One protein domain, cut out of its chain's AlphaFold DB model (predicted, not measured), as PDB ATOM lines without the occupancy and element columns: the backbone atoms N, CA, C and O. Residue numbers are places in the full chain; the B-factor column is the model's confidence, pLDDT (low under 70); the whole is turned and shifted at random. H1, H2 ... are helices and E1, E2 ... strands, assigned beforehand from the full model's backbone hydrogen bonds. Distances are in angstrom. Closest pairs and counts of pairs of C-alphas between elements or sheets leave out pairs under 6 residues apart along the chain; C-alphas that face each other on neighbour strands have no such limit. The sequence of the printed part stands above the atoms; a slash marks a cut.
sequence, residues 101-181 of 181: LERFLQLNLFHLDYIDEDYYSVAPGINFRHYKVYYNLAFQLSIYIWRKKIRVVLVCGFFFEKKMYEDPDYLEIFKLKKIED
ATOM      1  N   LEU A 101      21.797  35.977 -24.769       96.19
ATOM      2  CA  LEU A 101      21.969  34.545 -25.016       96.19
ATOM      3  C   LEU A 101      22.940  33.889 -24.023       96.19
ATOM      4  O   LEU A 101      22.615  32.848 -23.474       96.19
ATOM      5  N   GLU A 102      24.091  34.502 -23.754       96.75
ATOM      6  CA  GLU A 102      25.100  33.953 -22.837       96.75
ATOM      7  C   GLU A 102      24.512  33.794 -21.427       96.75
ATOM      8  O   GLU A 102      24.620  32.734 -20.819       96.75
ATOM      9  N   ARG A 103      23.774  34.809 -20.955       97.44
ATOM     10  CA  ARG A 103      23.046  34.740 -19.680       97.44
ATOM     11  C   ARG A 103      21.960  33.665 -19.696       97.44
ATOM     12  O   ARG A 103      21.800  32.958 -18.711       97.44
ATOM     13  N   PHE A 104      21.195  33.559 -20.780       96.94
ATOM     14  CA  PHE A 104      20.143  32.551 -20.905       96.94
ATOM     15  C   PHE A 104      20.706  31.128 -20.799       96.94
ATOM     16  O   PHE A 104      20.175  30.328 -20.033       96.94
ATOM     17  N   LEU A 105      21.811  30.848 -21.497       95.00
ATOM     18  CA  LEU A 105      22.492  29.553 -21.437       95.00
ATOM     19  C   LEU A 105      23.031  29.258 -20.026       95.00
ATOM     20  O   LEU A 105      22.882  28.143 -19.539       95.00
ATOM     21  N   GLN A 106      23.571  30.264 -19.329       96.50
ATOM     22  CA  GLN A 106      24.042  30.121 -17.942       96.50
ATOM     23  C   GLN A 106      22.929  29.799 -16.937       96.50
ATOM     24  O   GLN A 106      23.189  29.127 -15.942       96.50
ATOM     25  N   LEU A 107      21.700  30.279 -17.162       95.81
ATOM     26  CA  LEU A 107      20.578  29.996 -16.261       95.81
ATOM     27  C   LEU A 107      20.130  28.529 -16.305       95.81
ATOM     28  O   LEU A 107      19.408  28.112 -15.403       95.81
ATOM     29  N   ASN A 108      20.515  27.780 -17.347       92.94
ATOM     30  CA  ASN A 108      20.197  26.364 -17.537       92.94
ATOM     31  C   ASN A 108      18.729  26.016 -17.208       92.94
ATOM     32  O   ASN A 108      18.418  25.081 -16.469       92.94
ATOM     33  N   LEU A 109      17.794  26.834 -17.709       94.38
ATOM     34  CA  LEU A 109      16.369  26.709 -17.374       94.38
ATOM     35  C   LEU A 109      15.749  25.422 -17.942       94.38
ATOM     36  O   LEU A 109      14.746  24.934 -17.393       94.38
ATOM     37  N   PHE A 110      16.318  24.931 -19.047       94.44
ATOM     38  CA  PHE A 110      15.981  23.709 -19.774       94.44
ATOM     39  C   PHE A 110      17.057  23.373 -20.819       94.44
ATOM     40  O   PHE A 110      17.756  24.270 -21.289       94.44
ATOM     41  N   HIS A 111      17.132  22.095 -21.204       94.38
ATOM     42  CA  HIS A 111      17.985  21.607 -22.294       94.38
ATOM     43  C   HIS A 111      17.525  22.166 -23.654       94.38
ATOM     44  O   HIS A 111      16.333  22.381 -23.868       94.38
ATOM     45  N   LEU A 112      18.453  22.416 -24.574       96.31
ATOM     46  CA  LEU A 112      18.160  22.852 -25.941       96.31
ATOM     47  C   LEU A 112      18.524  21.710 -26.878       96.31
ATOM     48  O   LEU A 112      19.683  21.337 -26.902       96.31
ATOM     49  N   ASP A 113      17.570  21.204 -27.654       97.19
ATOM     50  CA  ASP A 113      17.732  19.971 -28.430       97.19
ATOM     51  C   ASP A 113      18.296  20.220 -29.835       97.19
ATOM     52  O   ASP A 113      19.068  19.420 -30.363       97.19
ATOM     53  N   TYR A 114      17.901  21.331 -30.467       97.12
ATOM     54  CA  TYR A 114      18.344  21.681 -31.819       97.12
ATOM     55  C   TYR A 114      18.679  23.159 -31.954       97.12
ATOM     56  O   TYR A 114      18.129  24.019 -31.259       97.12
ATOM     57  N   ILE A 115      19.531  23.453 -32.931       96.62
ATOM     58  CA  ILE A 115      19.859  24.802 -33.366       96.62
ATOM     59  C   ILE A 115      19.784  24.920 -34.888       96.62
ATOM     60  O   ILE A 115      20.358  24.123 -35.628       96.62
ATOM     61  N   ASP A 116      19.103  25.968 -35.333       95.25
ATOM     62  CA  ASP A 116      19.212  26.523 -36.675       95.25
ATOM     63  C   ASP A 116      20.037  27.812 -36.572       95.25
ATOM     64  O   ASP A 116      19.695  28.733 -35.825       95.25
ATOM     65  N   GLU A 117      21.179  27.865 -37.252       93.94
ATOM     66  CA  GLU A 117      22.086  29.009 -37.147       93.94
ATOM     67  C   GLU A 117      21.709  30.173 -38.066       93.94
ATOM     68  O   GLU A 117      22.198  31.280 -37.829       93.94
ATOM     69  N   ASP A 118      20.853  29.943 -39.067       90.94
ATOM     70  CA  ASP A 118      20.601  30.897 -40.147       90.94
ATOM     71  C   ASP A 118      19.146  30.889 -40.652       90.94
ATOM     72  O   ASP A 118      18.860  30.963 -41.850       90.94
ATOM     73  N   TYR A 119      18.190  30.849 -39.726       89.38
ATOM     74  CA  TYR A 119      16.770  30.842 -40.055       89.38
ATOM     75  C   TYR A 119      16.312  32.202 -40.598       89.38
ATOM     76  O   TYR A 119      16.223  33.191 -39.857       89.38
ATOM     77  N   TYR A 120      15.950  32.258 -41.880       84.94
ATOM     78  CA  TYR A 120      15.335  33.445 -42.472       84.94
ATOM     79  C   TYR A 120      13.829  33.492 -42.204       84.94
ATOM     80  O   TYR A 120      13.097  32.546 -42.491       84.94
ATOM     81  N   SER A 121      13.335  34.624 -41.699       76.50
ATOM     82  CA  SER A 121      11.912  34.790 -41.400       76.50
ATOM     83  C   SER A 121      11.358  36.146 -41.817       76.50
ATOM     84  O   SER A 121      11.992  37.189 -41.640       76.50
ATOM     85  N   VAL A 122      10.124  36.100 -42.324       68.75
ATOM     86  CA  VAL A 122       9.344  37.239 -42.836       68.75
ATOM     87  C   VAL A 122       8.048  37.479 -42.047       68.75
ATOM     88  O   VAL A 122       7.177  38.218 -42.496       68.75
ATOM     89  N   ALA A 123       7.871  36.818 -40.898       61.34
ATOM     90  CA  ALA A 123       6.629  36.896 -40.128       61.34
ATOM     91  C   ALA A 123       6.432  38.287 -39.485       61.34
ATOM     92  O   ALA A 123       7.413  38.923 -39.107       61.34
ATOM     93  N   PRO A 124       5.193  38.771 -39.273       52.00
ATOM     94  CA  PRO A 124       4.991  40.075 -38.645       52.00
ATOM     95  C   PRO A 124       5.573  40.096 -37.218       52.00
ATOM     96  O   PRO A 124       5.470  39.117 -36.477       52.00
ATOM     97  N   GLY A 125       6.245  41.191 -36.846       56.47
ATOM     98  CA  GLY A 125       7.036  41.285 -35.606       56.47
ATOM     99  C   GLY A 125       8.432  40.641 -35.684       56.47
ATOM    100  O   GLY A 125       9.244  40.823 -34.773       56.47
ATOM    101  N   ILE A 126       8.737  39.942 -36.781       64.19
ATOM    102  CA  ILE A 126      10.042  39.387 -37.137       64.19
ATOM    103  C   ILE A 126      10.555  40.161 -38.364       64.19
ATOM    104  O   ILE A 126       9.942  40.197 -39.424       64.19
ATOM    105  N   ASN A 127      11.662  40.880 -38.213       64.88
ATOM    106  CA  ASN A 127      12.026  41.954 -39.139       64.88
ATOM    107  C   ASN A 127      12.842  41.456 -40.356       64.88
ATOM    108  O   ASN A 127      14.031  41.778 -40.420       64.88
ATOM    109  N   PHE A 128      12.238  40.701 -41.284       77.62
ATOM    110  CA  PHE A 128      12.818  40.286 -42.585       77.62
ATOM    111  C   PHE A 128      14.326  39.992 -42.537       77.62
ATOM    112  O   PHE A 128      15.133  40.667 -43.180       77.62
ATOM    113  N   ARG A 129      14.739  39.053 -41.684       84.31
ATOM    114  CA  ARG A 129      16.161  38.814 -41.401       84.31
ATOM    115  C   ARG A 129      16.432  37.385 -40.970       84.31
ATOM    116  O   ARG A 129      15.509  36.631 -40.674       84.31
ATOM    117  N   HIS A 130      17.722  37.090 -40.884       89.62
ATOM    118  CA  HIS A 130      18.266  35.847 -40.369       89.62
ATOM    119  C   HIS A 130      18.360  35.869 -38.840       89.62
ATOM    120  O   HIS A 130      18.793  36.861 -38.231       89.62
ATOM    121  N   TYR A 131      17.930  34.772 -38.229       92.44
ATOM    122  CA  TYR A 131      17.955  34.520 -36.796       92.44
ATOM    123  C   TYR A 131      18.716  33.233 -36.520       92.44
ATOM    124  O   TYR A 131      18.606  32.268 -37.263       92.44
ATOM    125  N   LYS A 132      19.390  33.196 -35.373       95.00
ATOM    126  CA  LYS A 132      19.754  31.926 -34.749       95.00
ATOM    127  C   LYS A 132      18.548  31.458 -33.938       95.00
ATOM    128  O   LYS A 132      18.045  32.233 -33.121       95.00
ATOM    129  N   VAL A 133      18.063  30.245 -34.168       95.56
ATOM    130  CA  VAL A 133      16.882  29.689 -33.502       95.56
ATOM    131  C   VAL A 133      17.277  28.442 -32.735       95.56
ATOM    132  O   VAL A 133      17.832  27.509 -33.302       95.56
ATOM    133  N   TYR A 134      16.976  28.433 -31.443       97.00
ATOM    134  CA  TYR A 134      17.101  27.240 -30.613       97.00
ATOM    135  C   TYR A 134      15.738  26.588 -30.423       97.00
ATOM    136  O   TYR A 134      14.732  27.287 -30.267       97.00
ATOM    137  N   TYR A 135      15.715  25.263 -30.393       97.25
ATOM    138  CA  TYR A 135      14.509  24.475 -30.183       97.25
ATOM    139  C   TYR A 135      14.631  23.668 -28.897       97.25
ATOM    140  O   TYR A 135      15.663  23.053 -28.646       97.25
ATOM    141  N   ASN A 136      13.563  23.660 -28.104       96.69
ATOM    142  CA  ASN A 136      13.405  22.771 -26.961       96.69
ATOM    143  C   ASN A 136      12.179  21.878 -27.188       96.69
ATOM    144  O   ASN A 136      11.063  22.384 -27.333       96.69
ATOM    145  N   LEU A 137      12.381  20.562 -27.218       95.56
ATOM    146  CA  LEU A 137      11.342  19.561 -27.458       95.56
ATOM    147  C   LEU A 137      10.418  19.404 -26.249       95.56
ATOM    148  O   LEU A 137       9.201  19.342 -26.417       95.56
ATOM    149  N   ALA A 138      10.977  19.397 -25.035       94.62
ATOM    150  CA  ALA A 138      10.228  19.124 -23.804       94.62
ATOM    151  C   ALA A 138       9.059  20.102 -23.572       94.62
ATOM    152  O   ALA A 138       7.975  19.707 -23.147       94.62
ATOM    153  N   PHE A 139       9.274  21.381 -23.874       95.25
ATOM    154  CA  PHE A 139       8.293  22.457 -23.741       95.25
ATOM    155  C   PHE A 139       7.808  22.997 -25.091       95.25
ATOM    156  O   PHE A 139       7.017  23.939 -25.114       95.25
ATOM    157  N   GLN A 140       8.259  22.404 -26.201       95.31
ATOM    158  CA  GLN A 140       7.909  22.792 -27.569       95.31
ATOM    159  C   GLN A 140       8.157  24.285 -27.848       95.31
ATOM    160  O   GLN A 140       7.285  24.998 -28.355       95.31
ATOM    161  N   LEU A 141       9.347  24.772 -27.484       96.56
ATOM    162  CA  LEU A 141       9.732  26.178 -27.624       96.56
ATOM    163  C   LEU A 141      10.662  26.390 -28.817       96.56
ATOM    164  O   LEU A 141      11.672  25.705 -28.943       96.56
ATOM    165  N   SER A 142      10.370  27.393 -29.643       95.50
ATOM    166  CA  SER A 142      11.323  27.952 -30.612       95.50
ATOM    167  C   SER A 142      11.765  29.334 -30.140       95.50
ATOM    168  O   SER A 142      10.939  30.236 -29.982       95.50
ATOM    169  N   ILE A 143      13.066  29.515 -29.927       96.25
ATOM    170  CA  ILE A 143      13.649  30.707 -29.308       96.25
ATOM    171  C   ILE A 143      14.504  31.436 -30.339       96.25
ATOM    172  O   ILE A 143      15.577  30.974 -30.714       96.25
ATOM    173  N   TYR A 144      14.031  32.598 -30.777       94.94
ATOM    174  CA  TYR A 144      14.647  33.375 -31.846       94.94
ATOM    175  C   TYR A 144      15.625  34.395 -31.274       94.94
ATOM    176  O   TYR A 144      15.241  35.296 -30.518       94.94
ATOM    177  N   ILE A 145      16.884  34.301 -31.687       95.25
ATOM    178  CA  ILE A 145      17.982  35.147 -31.229       95.25
ATOM    179  C   ILE A 145      18.420  36.094 -32.342       95.25
ATOM    180  O   ILE A 145      18.702  35.683 -33.466       95.25
ATOM    181  N   TRP A 146      18.554  37.380 -32.009       93.62
ATOM    182  CA  TRP A 146      19.170  38.367 -32.897       93.62
ATOM    183  C   TRP A 146      19.998  39.391 -32.124       93.62
ATOM    184  O   TRP A 146      19.529  39.978 -31.137       93.62
ATOM    185  N   ARG A 147      21.231  39.632 -32.600       92.50
ATOM    186  CA  ARG A 147      22.262  40.428 -31.906       92.50
ATOM    187  C   ARG A 147      22.425  39.986 -30.447       92.50
ATOM    188  O   ARG A 147      22.286  40.794 -29.531       92.50
ATOM    189  N   LYS A 148      22.644  38.679 -30.254       95.25
ATOM    190  CA  LYS A 148      22.821  38.012 -28.950       95.25
ATOM    191  C   LYS A 148      21.667  38.192 -27.951       95.25
ATOM    192  O   LYS A 148      21.868  37.976 -26.762       95.25
ATOM    193  N   LYS A 149      20.472  38.597 -28.387       95.94
ATOM    194  CA  LYS A 149      19.303  38.763 -27.510       95.94
ATOM    195  C   LYS A 149      18.128  37.934 -27.995       95.94
ATOM    196  O   LYS A 149      17.875  37.910 -29.201       95.94
ATOM    197  N   ILE A 150      17.389  37.344 -27.060       95.88
ATOM    198  CA  ILE A 150      16.105  36.698 -27.340       95.88
ATOM    199  C   ILE A 150      15.127  37.769 -27.822       95.88
ATOM    200  O   ILE A 150      14.956  38.809 -27.183       95.88
ATOM    201  N   ARG A 151      14.521  37.548 -28.986       92.38
ATOM    202  CA  ARG A 151      13.566  38.481 -29.600       92.38
ATOM    203  C   ARG A 151      12.151  37.956 -29.595       92.38
ATOM    204  O   ARG A 151      11.231  38.749 -29.442       92.38
ATOM    205  N   VAL A 152      12.006  36.654 -29.793       91.94
ATOM    206  CA  VAL A 152      10.712  35.993 -29.885       91.94
ATOM    207  C   VAL A 152      10.839  34.621 -29.256       91.94
ATOM    208  O   VAL A 152      11.848  33.938 -29.446       91.94
ATOM    209  N   VAL A 153       9.799  34.227 -28.536       94.38
ATOM    210  CA  VAL A 153       9.579  32.837 -28.155       94.38
ATOM    211  C   VAL A 153       8.259  32.402 -28.771       94.38
ATOM    212  O   VAL A 153       7.239  33.074 -28.605       94.38
ATOM    213  N   LEU A 154       8.294  31.304 -29.520       93.44
ATOM    214  CA  LEU A 154       7.102  30.634 -30.025       93.44
ATOM    215  C   LEU A 154       6.885  29.355 -29.223       93.44
ATOM    216  O   LEU A 154       7.840  28.616 -28.990       93.44
ATOM    217  N   VAL A 155       5.640  29.085 -28.848       94.75
ATOM    218  CA  VAL A 155       5.233  27.842 -28.184       94.75
ATOM    219  C   VAL A 155       4.377  27.039 -29.152       94.75
ATOM    220  O   VAL A 155       3.389  27.563 -29.671       94.75
ATOM    221  N   CYS A 156       4.752  25.782 -29.394       89.00
ATOM    222  CA  CYS A 156       4.125  24.902 -30.386       89.00
ATOM    223  C   CYS A 156       4.082  25.536 -31.794       89.00
ATOM    224  O   CYS A 156       3.059  25.565 -32.481       89.00
ATOM    225  N   GLY A 157       5.212  26.118 -32.215       82.12
ATOM    226  CA  GLY A 157       5.391  26.612 -33.582       82.12
ATOM    227  C   GLY A 157       5.344  25.489 -34.627       82.12
ATOM    228  O   GLY A 157       5.318  24.306 -34.294       82.12
ATOM    229  N   PHE A 158       5.407  25.861 -35.909       82.88
ATOM    230  CA  PHE A 158       5.333  24.935 -37.052       82.88
ATOM    231  C   PHE A 158       6.250  23.704 -36.931       82.88
ATOM    232  O   PHE A 158       5.819  22.591 -37.230       82.88
ATOM    233  N   PHE A 159       7.481  23.905 -36.449       86.50
ATOM    234  CA  PHE A 159       8.461  22.843 -36.216       86.50
ATOM    235  C   PHE A 159       7.913  21.711 -35.329       86.50
ATOM    236  O   PHE A 159       8.130  20.538 -35.623       86.50
ATOM    237  N   PHE A 160       7.143  22.048 -34.293       90.31
ATOM    238  CA  PHE A 160       6.535  21.076 -33.381       90.31
ATOM    239  C   PHE A 160       5.179  20.588 -33.888       90.31
ATOM    240  O   PHE A 160       4.916  19.390 -33.864       90.31
ATOM    241  N   GLU A 161       4.340  21.485 -34.417       83.75
ATOM    242  CA  GLU A 161       3.006  21.126 -34.918       83.75
ATOM    243  C   GLU A 161       3.073  20.069 -36.034       83.75
ATOM    244  O   GLU A 161       2.209  19.198 -36.136       83.75
ATOM    245  N   LYS A 162       4.098  20.145 -36.891       85.19
ATOM    246  CA  LYS A 162       4.339  19.174 -37.968       85.19
ATOM    247  C   LYS A 162       5.329  18.079 -37.605       85.19
ATOM    248  O   LYS A 162       5.581  17.232 -38.450       85.19
ATOM    249  N   LYS A 163       5.845  18.085 -36.373       90.75
ATOM    250  CA  LYS A 163       6.873  17.153 -35.907       90.75
ATOM    251  C   LYS A 163       8.090  17.092 -36.832       90.75
ATOM    252  O   LYS A 163       8.621  16.025 -37.106       90.75
ATOM    253  N   MET A 164       8.557  18.248 -37.299       89.69
ATOM    254  CA  MET A 164       9.702  18.328 -38.215       89.69
ATOM    255  C   MET A 164      11.003  17.800 -37.597       89.69
ATOM    256  O   MET A 164      11.930  17.451 -38.312       89.69
ATOM    257  N   TYR A 165      11.074  17.710 -36.267       92.12
ATOM    258  CA  TYR A 165      12.180  17.070 -35.554       92.12
ATOM    259  C   TYR A 165      12.231  15.539 -35.728       92.12
ATOM    260  O   TYR A 165      13.230  14.932 -35.355       92.12
ATOM    261  N   GLU A 166      11.167  14.916 -36.249       93.75
ATOM    262  CA  GLU A 166      11.105  13.486 -36.598       93.75
ATOM    263  C   GLU A 166      11.392  13.245 -38.093       93.75
ATOM    264  O   GLU A 166      11.416  12.093 -38.515       93.75
ATOM    265  N   ASP A 167      11.599  14.304 -38.888       93.62
ATOM    266  CA  ASP A 167      11.808  14.251 -40.340       93.62
ATOM    267  C   ASP A 167      13.299  14.473 -40.678       93.62
ATOM    268  O   ASP A 167      13.771  15.615 -40.641       93.62
ATOM    269  N   PRO A 168      14.065  13.411 -41.001       92.44
ATOM    270  CA  PRO A 168      15.489  13.531 -41.304       92.44
ATOM    271  C   PRO A 168      15.775  14.425 -42.514       92.44
ATOM    272  O   PRO A 168      16.736  15.193 -42.479       92.44
ATOM    273  N   ASP A 169      14.921  14.377 -43.542       93.38
ATOM    274  CA  ASP A 169      15.091  15.173 -44.759       93.38
ATOM    275  C   ASP A 169      14.923  16.659 -44.434       93.38
ATOM    276  O   ASP A 169      15.699  17.500 -44.891       93.38
ATOM    277  N   TYR A 170      13.937  17.003 -43.599       90.56
ATOM    278  CA  TYR A 170      13.769  18.372 -43.117       90.56
ATOM    279  C   TYR A 170      15.006  18.841 -42.342       90.56
ATOM    280  O   TYR A 170      15.522  19.933 -42.597       90.56
ATOM    281  N   LEU A 171      15.493  18.029 -41.400       92.88
ATOM    282  CA  LEU A 171      16.668  18.372 -40.597       92.88
ATOM    283  C   LEU A 171      17.905  18.602 -41.477       92.88
ATOM    284  O   LEU A 171      18.639  19.563 -41.242       92.88
ATOM    285  N   GLU A 172      18.101  17.784 -42.513       92.62
ATOM    286  CA  GLU A 172      19.210  17.915 -43.460       92.62
ATOM    287  C   GLU A 172      19.069  19.155 -44.356       92.62
ATOM    288  O   GLU A 172      19.987  19.978 -44.423       92.62
ATOM    289  N   ILE A 173      17.910  19.336 -45.001       91.25
ATOM    290  CA  ILE A 173      17.643  20.452 -45.927       91.25
ATOM    291  C   ILE A 173      17.852  21.799 -45.236       91.25
ATOM    292  O   ILE A 173      18.467  22.706 -45.801       91.25
ATOM    293  N   PHE A 174      17.347  21.930 -44.009       87.81
ATOM    294  CA  PHE A 174      17.462  23.154 -43.221       87.81
ATOM    295  C   PHE A 174      18.724  23.188 -42.347       87.81
ATOM    296  O   PHE A 174      18.949  24.169 -41.643       87.81
ATOM    297  N   LYS A 175      19.580  22.159 -42.423       92.88
ATOM    298  CA  LYS A 175      20.859  22.053 -41.702       92.88
ATOM    299  C   LYS A 175      20.716  22.260 -40.189       92.88
ATOM    300  O   LYS A 175      21.581  22.878 -39.561       92.88
ATOM    301  N   LEU A 176      19.630  21.755 -39.603       94.62
ATOM    302  CA  LEU A 176      19.425  21.812 -38.158       94.62
ATOM    303  C   LEU A 176      20.441  20.900 -37.475       94.62
ATOM    304  O   LEU A 176      20.535  19.711 -37.771       94.62
ATOM    305  N   LYS A 177      21.189  21.458 -36.525       95.19
ATOM    306  CA  LYS A 177      22.166  20.701 -35.742       95.19
ATOM    307  C   LYS A 177      21.515  20.256 -34.445       95.19
ATOM    308  O   LYS A 177      20.933  21.080 -33.738       95.19
ATOM    309  N   LYS A 178      21.631  18.969 -34.127       94.62
ATOM    310  CA  LYS A 178      21.304  18.465 -32.795       94.62
ATOM    311  C   LYS A 178      22.361  18.963 -31.813       94.62
ATOM    312  O   LYS A 178      23.546  18.973 -32.142       94.62
ATOM    313  N   ILE A 179      21.929  19.423 -30.651       93.12
ATOM    314  CA  ILE A 179      22.823  19.785 -29.554       93.12
ATOM    315  C   ILE A 179      22.967  18.534 -28.692       93.12
ATOM    316  O   ILE A 179      21.974  17.933 -28.288       93.12
ATOM    317  N   GLU A 180      24.204  18.100 -28.498       83.00
ATOM    318  CA  GLU A 180      24.525  16.998 -27.594       83.00
ATOM    319  C   GLU A 180      24.553  17.515 -26.149       83.00
ATOM    320  O   GLU A 180      24.843  18.694 -25.921       83.00
ATOM    321  N   ASP A 181      24.195  16.643 -25.205       62.66
ATOM    322  CA  ASP A 181      24.236  16.915 -23.760       62.66
ATOM    323  C   ASP A 181      25.668  17.083 -23.224       62.66
ATOM    324  O   ASP A 181      26.564  16.318 -23.652       62.66
TER     325      ASP A 181
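What this domain is: This is residues 101 to 181 of the 181 residues of an uncharacterized protein of Bacteroides intestinalis (UniProt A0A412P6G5). The domain is one strongly twisted sheet of four antiparallel strands, with three short helices set round its rim rather than laid over its faces. H1 grazes the sheet near the turn between E3 and E4, H2 grazes it elsewhere, H3 lies off it, and the final stretch folds back so that residues 177 to 178 pair with the beginning of E1. The 81 printed residues include three named helices and four named strands, in the order H1 E1 E2 E3 E4 H2 H3; the sheet order is E1 - E2 - E3 - E4, and the class is mixed, helices and strands. The whole is compact, with a radius of gyration of the C-alphas of 12.2 A, and rounded, spanning 31 by 31 by 20 A.

How they stand to each other: H1, residues 101 to 106, only grazes the sheet, with its residues 101 to 104; its closest C-alphas to E4, residues 149 to 155, are those of Leu 101 and Lys 149, 5.6 A apart. E1, residues 114 to 121, bends by 75 degrees at residue 118 and forms a hairpin with E2, residues 129 to 136, where N 116 and O 133 are 2.8 A apart, within hydrogen-bond range. E2 and E3, residues 141 to 146, form the next hairpin, with N 143 and O 134 at 2.8 A. E3 and E4 form the third, with N 151 and O 144 at 2.8 A. The four strands are a meander, each the antiparallel neighbour of the one before, with E1 and E4 as edge strands. H2, residues 158 to 161, only grazes the sheet and is near E3. H3, residues 168 to 173, is not on the sheet, and H2 and H3 are apart. Residues 177 to 178 pair antiparallel with residues 114 to 115 of E1. In H1 and H3 every O i to N i+4 pair is within hydrogen-bond range; H2 is too short for such a pair.

Where its parts are: H1 begins at C-alpha 101, (21.969, 34.545, -25.016). From first to last C-alpha, E1 measures 17.5 A, E2 21.8 A, E3 16.3 A and E4 17.8 A. E4 ends at C-alpha 155, (5.233, 27.842, -28.184). H1 and H3 each measure 8.6 A and H2 4.9 A; H3 ends at C-alpha 173, (17.643, 20.452, -45.927).

The domain as a whole: The two C-alphas farthest apart are those of Pro 124 and Asp 181, at 33.6 A. The printed part has no cut, and no link between named elements is long. The mean pLDDT of the printed part is 89.9; residues 122 to 127, between E1 and E2, and residue 181, the chain's last, are under 70.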